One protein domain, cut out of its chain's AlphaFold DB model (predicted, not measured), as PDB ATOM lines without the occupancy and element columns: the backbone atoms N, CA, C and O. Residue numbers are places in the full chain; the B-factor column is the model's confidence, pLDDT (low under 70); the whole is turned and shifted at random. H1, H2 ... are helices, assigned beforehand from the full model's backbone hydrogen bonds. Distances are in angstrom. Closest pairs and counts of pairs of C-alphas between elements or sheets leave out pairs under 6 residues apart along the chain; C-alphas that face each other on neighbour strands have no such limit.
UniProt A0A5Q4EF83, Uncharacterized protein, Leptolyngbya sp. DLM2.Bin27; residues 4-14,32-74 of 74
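What this domain is: This is residues 4 to 14 and 32 to 74 of the 74 residues of an uncharacterized protein of Leptolyngbya sp. DLM2.Bin27 (UniProt A0A5Q4EF83). One long straight helix, H2, makes a rod, and a short helix, H1, packs on one side of its middle part, running the opposite way. Both ends of the rod, residues 32 to 45 and 65 to 74, stick out free. The printed part has 54 residues with two named helices, H1 then H2, and no named strand; the class is all helix. It is extended, with a radius of gyration of the C-alphas of 17.4 A and spans of 62 by 18 by 8 A.

Where its parts are: H2, residues 40 to 72, runs 47.7 A from C-alpha 40 at (55.175, -31.364, 8.857) to C-alpha 72 at (29.334, -31.951, -31.219). H1, residues 4 to 14, begins at C-alpha 4 at (38.451, -17.515, -15.916) and measures 15.2 A.

How they stand to each other: H2 touches H1 with residues 48 to 61 alone; their closest C-alphas, of Gly 10 and Gly 56, are 4.1 A apart. They run opposite ways at a shallow tilt of 33 degrees, only just short of steep. Every O i to N i+4 pair is within hydrogen-bond range in H1, and 28 of 29 in H2.

The domain as a whole: The C-alphas farthest apart, of Thr 33 and Ser 74, are 61.9 A apart. Residues 15 to 31 are not printed; C-alphas 14 and 32 stand 28.8 A apart across this cut, in the link from H1 to H2. Residues 32 to 38 and residue 74 have pLDDT under 70.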
ATOM      1  N   ARG A   4      38.929 -18.121 -17.170       79.50
ATOM      2  CA  ARG A   4      38.451 -17.515 -15.916       79.50
ATOM      3  C   ARG A   4      37.727 -18.508 -15.004       79.50
ATOM      4  O   ARG A   4      37.912 -18.439 -13.798       79.50
ATOM      5  N   ARG A   5      36.932 -19.436 -15.556       75.12
ATOM      6  CA  ARG A   5      36.226 -20.456 -14.756       75.12
ATOM      7  C   ARG A   5      37.179 -21.529 -14.242       75.12
ATOM      8  O   ARG A   5      37.063 -21.920 -13.092       75.12
ATOM      9  N   MET A   6      38.149 -21.928 -15.064       75.50
ATOM     10  CA  MET A   6      39.215 -22.859 -14.672       75.50
ATOM     11  C   MET A   6      40.028 -22.324 -13.491       75.50
ATOM     12  O   MET A   6      40.211 -23.027 -12.503       75.50
ATOM     13  N   LEU A   7      40.442 -21.054 -13.563       78.56
ATOM     14  CA  LEU A   7      41.130 -20.396 -12.457       78.56
ATOM     15  C   LEU A   7      40.248 -20.319 -11.211       78.56
ATOM     16  O   LEU A   7      40.732 -20.619 -10.129       78.56
ATOM     17  N   PHE A   8      38.967 -19.969 -11.350       80.25
ATOM     18  CA  PHE A   8      38.060 -19.870 -10.202       80.25
ATOM     19  C   PHE A   8      37.852 -21.221  -9.504       80.25
ATOM     20  O   PHE A   8      37.934 -21.276  -8.283       80.25
ATOM     21  N   GLY A   9      37.639 -22.301 -10.268       78.44
ATOM     22  CA  GLY A   9      37.471 -23.660  -9.740       78.44
ATOM     23  C   GLY A   9      38.749 -24.235  -9.123       78.44
ATOM     24  O   GLY A   9      38.705 -24.887  -8.080       78.44
ATOM     25  N   GLY A  10      39.909 -23.938  -9.718       76.94
ATOM     26  CA  GLY A  10      41.205 -24.254  -9.120       76.94
ATOM     27  C   GLY A  10      41.406 -23.522  -7.794       76.94
ATOM     28  O   GLY A  10      41.746 -24.144  -6.793       76.94
ATOM     29  N   LEU A  11      41.138 -22.215  -7.766       84.81
ATOM     30  CA  LEU A  11      41.387 -21.350  -6.611       84.81
ATOM     31  C   LEU A  11      40.450 -21.668  -5.438       84.81
ATOM     32  O   LEU A  11      40.906 -21.717  -4.297       84.81
ATOM     33  N   THR A  12      39.173 -21.974  -5.692       84.50
ATOM     34  CA  THR A  12      38.256 -22.443  -4.639       84.50
ATOM     35  C   THR A  12      38.713 -23.769  -4.040       84.50
ATOM     36  O   THR A  12      38.747 -23.892  -2.815       84.50
ATOM     37  N   MET A  13      39.146 -24.735  -4.857       85.00
ATOM     38  CA  MET A  13      39.668 -25.998  -4.326       85.00
ATOM     39  C   MET A  13      41.028 -25.856  -3.645       85.00
ATOM     40  O   MET A  13      41.311 -26.613  -2.721       85.00
ATOM     41  N   THR A  14      41.844 -24.862  -4.002       83.88
ATOM     42  CA  THR A  14      43.041 -24.512  -3.222       83.88
ATOM     43  C   THR A  14      42.681 -24.039  -1.823       83.88
ATOM     44  O   THR A  14      43.307 -24.489  -0.869       83.88
ATOM     45  N   TYR A  32      55.870 -36.003  19.076       54.91
ATOM     46  CA  TYR A  32      57.316 -35.953  18.967       54.91
ATOM     47  C   TYR A  32      57.817 -34.523  18.729       54.91
ATOM     48  O   TYR A  32      57.618 -33.942  17.664       54.91
ATOM     49  N   THR A  33      58.573 -33.993  19.693       60.19
ATOM     50  CA  THR A  33      59.259 -32.680  19.656       60.19
ATOM     51  C   THR A  33      60.534 -32.679  18.792       60.19
ATOM     52  O   THR A  33      61.419 -31.844  18.963       60.19
ATOM     53  N   SER A  34      60.679 -33.643  17.883       59.31
ATOM     54  CA  SER A  34      61.827 -33.723  16.972       59.31
ATOM     55  C   SER A  34      61.728 -32.620  15.908       59.31
ATOM     56  O   SER A  34      60.647 -32.366  15.373       59.31
ATOM     57  N   SER A  35      62.850 -31.969  15.568       60.44
ATOM     58  CA  SER A  35      62.890 -30.873  14.578       60.44
ATOM     59  C   SER A  35      62.377 -31.287  13.191       60.44
ATOM     60  O   SER A  35      61.876 -30.452  12.435       60.44
ATOM     61  N   VAL A  36      62.422 -32.588  12.887       64.38
ATOM     62  CA  VAL A  36      61.893 -33.184  11.653       64.38
ATOM     63  C   VAL A  36      60.368 -33.041  11.583       64.38
ATOM     64  O   VAL A  36      59.821 -32.787  10.513       64.38
ATOM     65  N   TYR A  37      59.674 -33.128  12.723       63.12
ATOM     66  CA  TYR A  37      58.213 -33.026  12.789       63.12
ATOM     67  C   TYR A  37      57.692 -31.585  12.867       63.12
ATOM     68  O   TYR A  37      56.523 -31.351  12.567       63.12
ATOM     69  N   GLN A  38      58.539 -30.599  13.182       64.94
ATOM     70  CA  GLN A  38      58.124 -29.187  13.240       64.94
ATOM     71  C   GLN A  38      57.687 -28.621  11.881       64.94
ATOM     72  O   GLN A  38      56.876 -27.703  11.828       64.94
ATOM     73  N   HIS A  39      58.197 -29.171  10.778       71.81
ATOM     74  CA  HIS A  39      57.888 -28.684   9.430       71.81
ATOM     75  C   HIS A  39      56.721 -29.428   8.767       71.81
ATOM     76  O   HIS A  39      56.271 -29.035   7.691       71.81
ATOM     77  N   VAL A  40      56.207 -30.478   9.411       73.12
ATOM     78  CA  VAL A  40      55.175 -31.364   8.857       73.12
ATOM     79  C   VAL A  40      53.864 -30.616   8.615       73.12
ATOM     80  O   VAL A  40      53.238 -30.809   7.577       73.12
ATOM     81  N   GLU A  41      53.502 -29.675   9.490       70.81
ATOM     82  CA  GLU A  41      52.353 -28.781   9.289       70.81
ATOM     83  C   GLU A  41      52.475 -27.989   7.977       70.81
ATOM     84  O   GLU A  41      51.551 -27.960   7.164       70.81
ATOM     85  N   ARG A  42      53.652 -27.411   7.713       75.69
ATOM     86  CA  ARG A  42      53.909 -26.617   6.504       75.69
ATOM     87  C   ARG A  42      53.868 -27.474   5.238       75.69
ATOM     88  O   ARG A  42      53.381 -27.014   4.205       75.69
ATOM     89  N   ILE A  43      54.334 -28.720   5.330       79.38
ATOM     90  CA  ILE A  43      54.272 -29.701   4.241       79.38
ATOM     91  C   ILE A  43      52.816 -30.089   3.957       79.38
ATOM     92  O   ILE A  43      52.408 -30.048   2.802       79.38
ATOM     93  N   TYR A  44      52.006 -30.391   4.977       77.62
ATOM     94  CA  TYR A  44      50.592 -30.734   4.784       77.62
ATOM     95  C   TYR A  44      49.774 -29.582   4.201       77.62
ATOM     96  O   TYR A  44      48.945 -29.813   3.323       77.62
ATOM     97  N   ILE A  45      50.036 -28.345   4.626       79.81
ATOM     98  CA  ILE A  45      49.417 -27.154   4.031       79.81
ATOM     99  C   ILE A  45      49.814 -27.034   2.554       79.81
ATOM    100  O   ILE A  45      48.948 -26.849   1.698       79.81
ATOM    101  N   GLY A  46      51.103 -27.189   2.235       81.50
ATOM    102  CA  GLY A  46      51.598 -27.121   0.859       81.50
ATOM    103  C   GLY A  46      51.005 -28.205  -0.045       81.50
ATOM    104  O   GLY A  46      50.495 -27.901  -1.123       81.50
ATOM    105  N   VAL A  47      51.012 -29.459   0.412       84.38
ATOM    106  CA  VAL A  47      50.457 -30.608  -0.322       84.38
ATOM    107  C   VAL A  47      48.941 -30.481  -0.473       84.38
ATOM    108  O   VAL A  47      48.420 -30.710  -1.561       84.38
ATOM    109  N   GLY A  48      48.232 -30.060   0.578       83.06
ATOM    110  CA  GLY A  48      46.789 -29.831   0.537       83.06
ATOM    111  C   GLY A  48      46.402 -28.734  -0.455       83.06
ATOM    112  O   GLY A  48      45.518 -28.937  -1.287       83.06
ATOM    113  N   GLY A  49      47.103 -27.597  -0.435       81.94
ATOM    114  CA  GLY A  49      46.866 -26.494  -1.367       81.94
ATOM    115  C   GLY A  49      47.172 -26.858  -2.824       81.94
ATOM    116  O   GLY A  49      46.346 -26.612  -3.706       81.94
ATOM    117  N   ALA A  50      48.325 -27.486  -3.079       84.62
ATOM    118  CA  ALA A  50      48.722 -27.914  -4.421       84.62
ATOM    119  C   ALA A  50      47.798 -29.013  -4.970       84.62
ATOM    120  O   ALA A  50      47.339 -28.925  -6.109       84.62
ATOM    121  N   GLY A  51      47.468 -30.010  -4.146       83.38
ATOM    122  CA  GLY A  51      46.532 -31.075  -4.500       83.38
ATOM    123  C   GLY A  51      45.141 -30.529  -4.811       83.38
ATOM    124  O   GLY A  51      44.579 -30.846  -5.859       83.38
ATOM    125  N   GLY A  52      44.622 -29.637  -3.961       81.38
ATOM    126  CA  GLY A  52      43.346 -28.958  -4.187       81.38
ATOM    127  C   GLY A  52      43.323 -28.174  -5.501       81.38
ATOM    128  O   GLY A  52      42.383 -28.317  -6.282       81.38
ATOM    129  N   PHE A  53      44.382 -27.418  -5.803       80.38
ATOM    130  CA  PHE A  53      44.481 -26.670  -7.059       80.38
ATOM    131  C   PHE A  53      44.446 -27.580  -8.293       80.38
ATOM    132  O   PHE A  53      43.670 -27.337  -9.217       80.38
ATOM    133  N   ILE A  54      45.256 -28.647  -8.301       85.75
ATOM    134  CA  ILE A  54      45.340 -29.592  -9.424       85.75
ATOM    135  C   ILE A  54      43.994 -30.289  -9.646       85.75
ATOM    136  O   ILE A  54      43.533 -30.395 -10.786       85.75
ATOM    137  N   PHE A  55      43.338 -30.726  -8.567       81.38
ATOM    138  CA  PHE A  55      42.019 -31.352  -8.648       81.38
ATOM    139  C   PHE A  55      40.951 -30.386  -9.167       81.38
ATOM    140  O   PHE A  55      40.199 -30.751 -10.072       81.38
ATOM    141  N   GLY A  56      40.905 -29.154  -8.653       79.56
ATOM    142  CA  GLY A  56      39.956 -28.138  -9.113       79.56
ATOM    143  C   GLY A  56      40.164 -27.777 -10.584       79.56
ATOM    144  O   GLY A  56      39.215 -27.769 -11.367       79.56
ATOM    145  N   TRP A  57      41.419 -27.579 -10.994       79.38
ATOM    146  CA  TRP A  57      41.774 -27.298 -12.385       79.38
ATOM    147  C   TRP A  57      41.374 -28.438 -13.328       79.38
ATOM    148  O   TRP A  57      40.789 -28.205 -14.391       79.38
ATOM    149  N   SER A  58      41.668 -29.680 -12.936       82.69
ATOM    150  CA  SER A  58      41.384 -30.866 -13.749       82.69
ATOM    151  C   SER A  58      39.883 -31.129 -13.852       82.69
ATOM    152  O   SER A  58      39.385 -31.401 -14.945       82.69
ATOM    153  N   GLY A  59      39.143 -30.989 -12.746       80.38
ATOM    154  CA  GLY A  59      37.689 -31.151 -12.715       80.38
ATOM    155  C   GLY A  59      36.968 -30.143 -13.610       80.38
ATOM    156  O   GLY A  59      36.103 -30.522 -14.404       80.38
ATOM    157  N   GLU A  60      37.368 -28.872 -13.558       79.75
ATOM    158  CA  GLU A  60      36.789 -27.825 -14.405       79.75
ATOM    159  C   GLU A  60      37.159 -28.012 -15.888       79.75
ATOM    160  O   GLU A  60      36.354 -27.727 -16.783       79.75
ATOM    161  N   GLY A  61      38.366 -28.518 -16.163       82.19
ATOM    162  CA  GLY A  61      38.817 -28.853 -17.512       82.19
ATOM    163  C   GLY A  61      38.041 -30.010 -18.134       82.19
ATOM    164  O   GLY A  61      37.541 -29.881 -19.253       82.19
ATOM    165  N   LEU A  62      37.853 -31.098 -17.386       83.94
ATOM    166  CA  LEU A  62      37.019 -32.236 -17.786       83.94
ATOM    167  C   LEU A  62      35.575 -31.810 -18.061       83.94
ATOM    168  O   LEU A  62      34.993 -32.216 -19.066       83.94
ATOM    169  N   ARG A  63      35.010 -30.935 -17.221       81.94
ATOM    170  CA  ARG A  63      33.669 -30.373 -17.428       81.94
ATOM    171  C   ARG A  63      33.549 -29.615 -18.746       81.94
ATOM    172  O   ARG A  63      32.559 -29.772 -19.456       81.94
ATOM    173  N   GLN A  64      34.551 -28.804 -19.082       80.56
ATOM    174  CA  GLN A  64      34.565 -28.051 -20.337       80.56
ATOM    175  C   GLN A  64      34.768 -28.948 -21.561       80.56
ATOM    176  O   GLN A  64      34.156 -28.688 -22.595       80.56
ATOM    177  N   LEU A  65      35.598 -29.991 -21.456       83.62
ATOM    178  CA  LEU A  65      35.776 -30.982 -22.520       83.62
ATOM    179  C   LEU A  65      34.484 -31.760 -22.775       83.62
ATOM    180  O   LEU A  65      34.062 -31.881 -23.921       83.62
ATOM    181  N   LYS A  66      33.810 -32.204 -21.709       84.31
ATOM    182  CA  LYS A  66      32.520 -32.890 -21.812       84.31
ATOM    183  C   LYS A  66      31.451 -32.000 -22.451       84.31
ATOM    184  O   LYS A  66      30.818 -32.407 -23.410       84.31
ATOM    185  N   ALA A  67      31.345 -30.744 -22.012       84.06
ATOM    186  CA  ALA A  67      30.394 -29.787 -22.579       84.06
ATOM    187  C   ALA A  67      30.655 -29.443 -24.059       84.06
ATOM    188  O   ALA A  67      29.739 -29.009 -24.751       84.06
ATOM    189  N   ARG A  68      31.898 -29.582 -24.546       84.06
ATOM    190  CA  ARG A  68      32.186 -29.476 -25.985       84.06
ATOM    191  C   ARG A  68      31.699 -30.708 -26.735       84.06
ATOM    192  O   ARG A  68      31.045 -30.542 -27.754       84.06
ATOM    193  N   ARG A  69      31.970 -31.901 -26.204       80.69
ATOM    194  CA  ARG A  69      31.564 -33.163 -26.824       80.69
ATOM    195  C   ARG A  69      30.045 -33.302 -26.930       80.69
ATOM    196  O   ARG A  69      29.549 -33.595 -28.006       80.69
ATOM    197  N   ASP A  70      29.318 -32.942 -25.873       84.06
ATOM    198  CA  ASP A  70      27.847 -32.953 -25.871       84.06
ATOM    199  C   ASP A  70      27.239 -31.995 -26.923       84.06
ATOM    200  O   ASP A  70      26.110 -32.196 -27.352       84.06
ATOM    201  N   ARG A  71      27.964 -30.943 -27.342       83.19
ATOM    202  CA  ARG A  71      27.532 -30.031 -28.423       83.19
ATOM    203  C   ARG A  71      27.902 -30.516 -29.821       83.19
ATOM    204  O   ARG A  71      27.315 -30.038 -30.780       83.19
ATOM    205  N   GLU A  72      28.922 -31.357 -29.942       80.94
ATOM    206  CA  GLU A  72      29.334 -31.951 -31.219       80.94
ATOM    207  C   GLU A  72      28.468 -33.170 -31.572       80.94
ATOM    208  O   GLU A  72      28.327 -33.496 -32.744       80.94
ATOM    209  N   GLU A  73      27.876 -33.819 -30.567       74.88
ATOM    210  CA  GLU A  73      26.991 -34.980 -30.721       74.88
ATOM    211  C   GLU A  73      25.488 -34.616 -30.843       74.88
ATOM    212  O   GLU A  73      24.672 -35.527 -30.977       74.88
ATOM    213  N   SER A  74      25.108 -33.324 -30.825       56.44
ATOM    214  CA  SER A  74      23.715 -32.850 -31.012       56.44
ATOM    215  C   SER A  74      23.493 -32.203 -32.374       56.44
ATOM    216  O   SER A  74      22.474 -32.521 -33.019       56.44
TER     217      SER A  74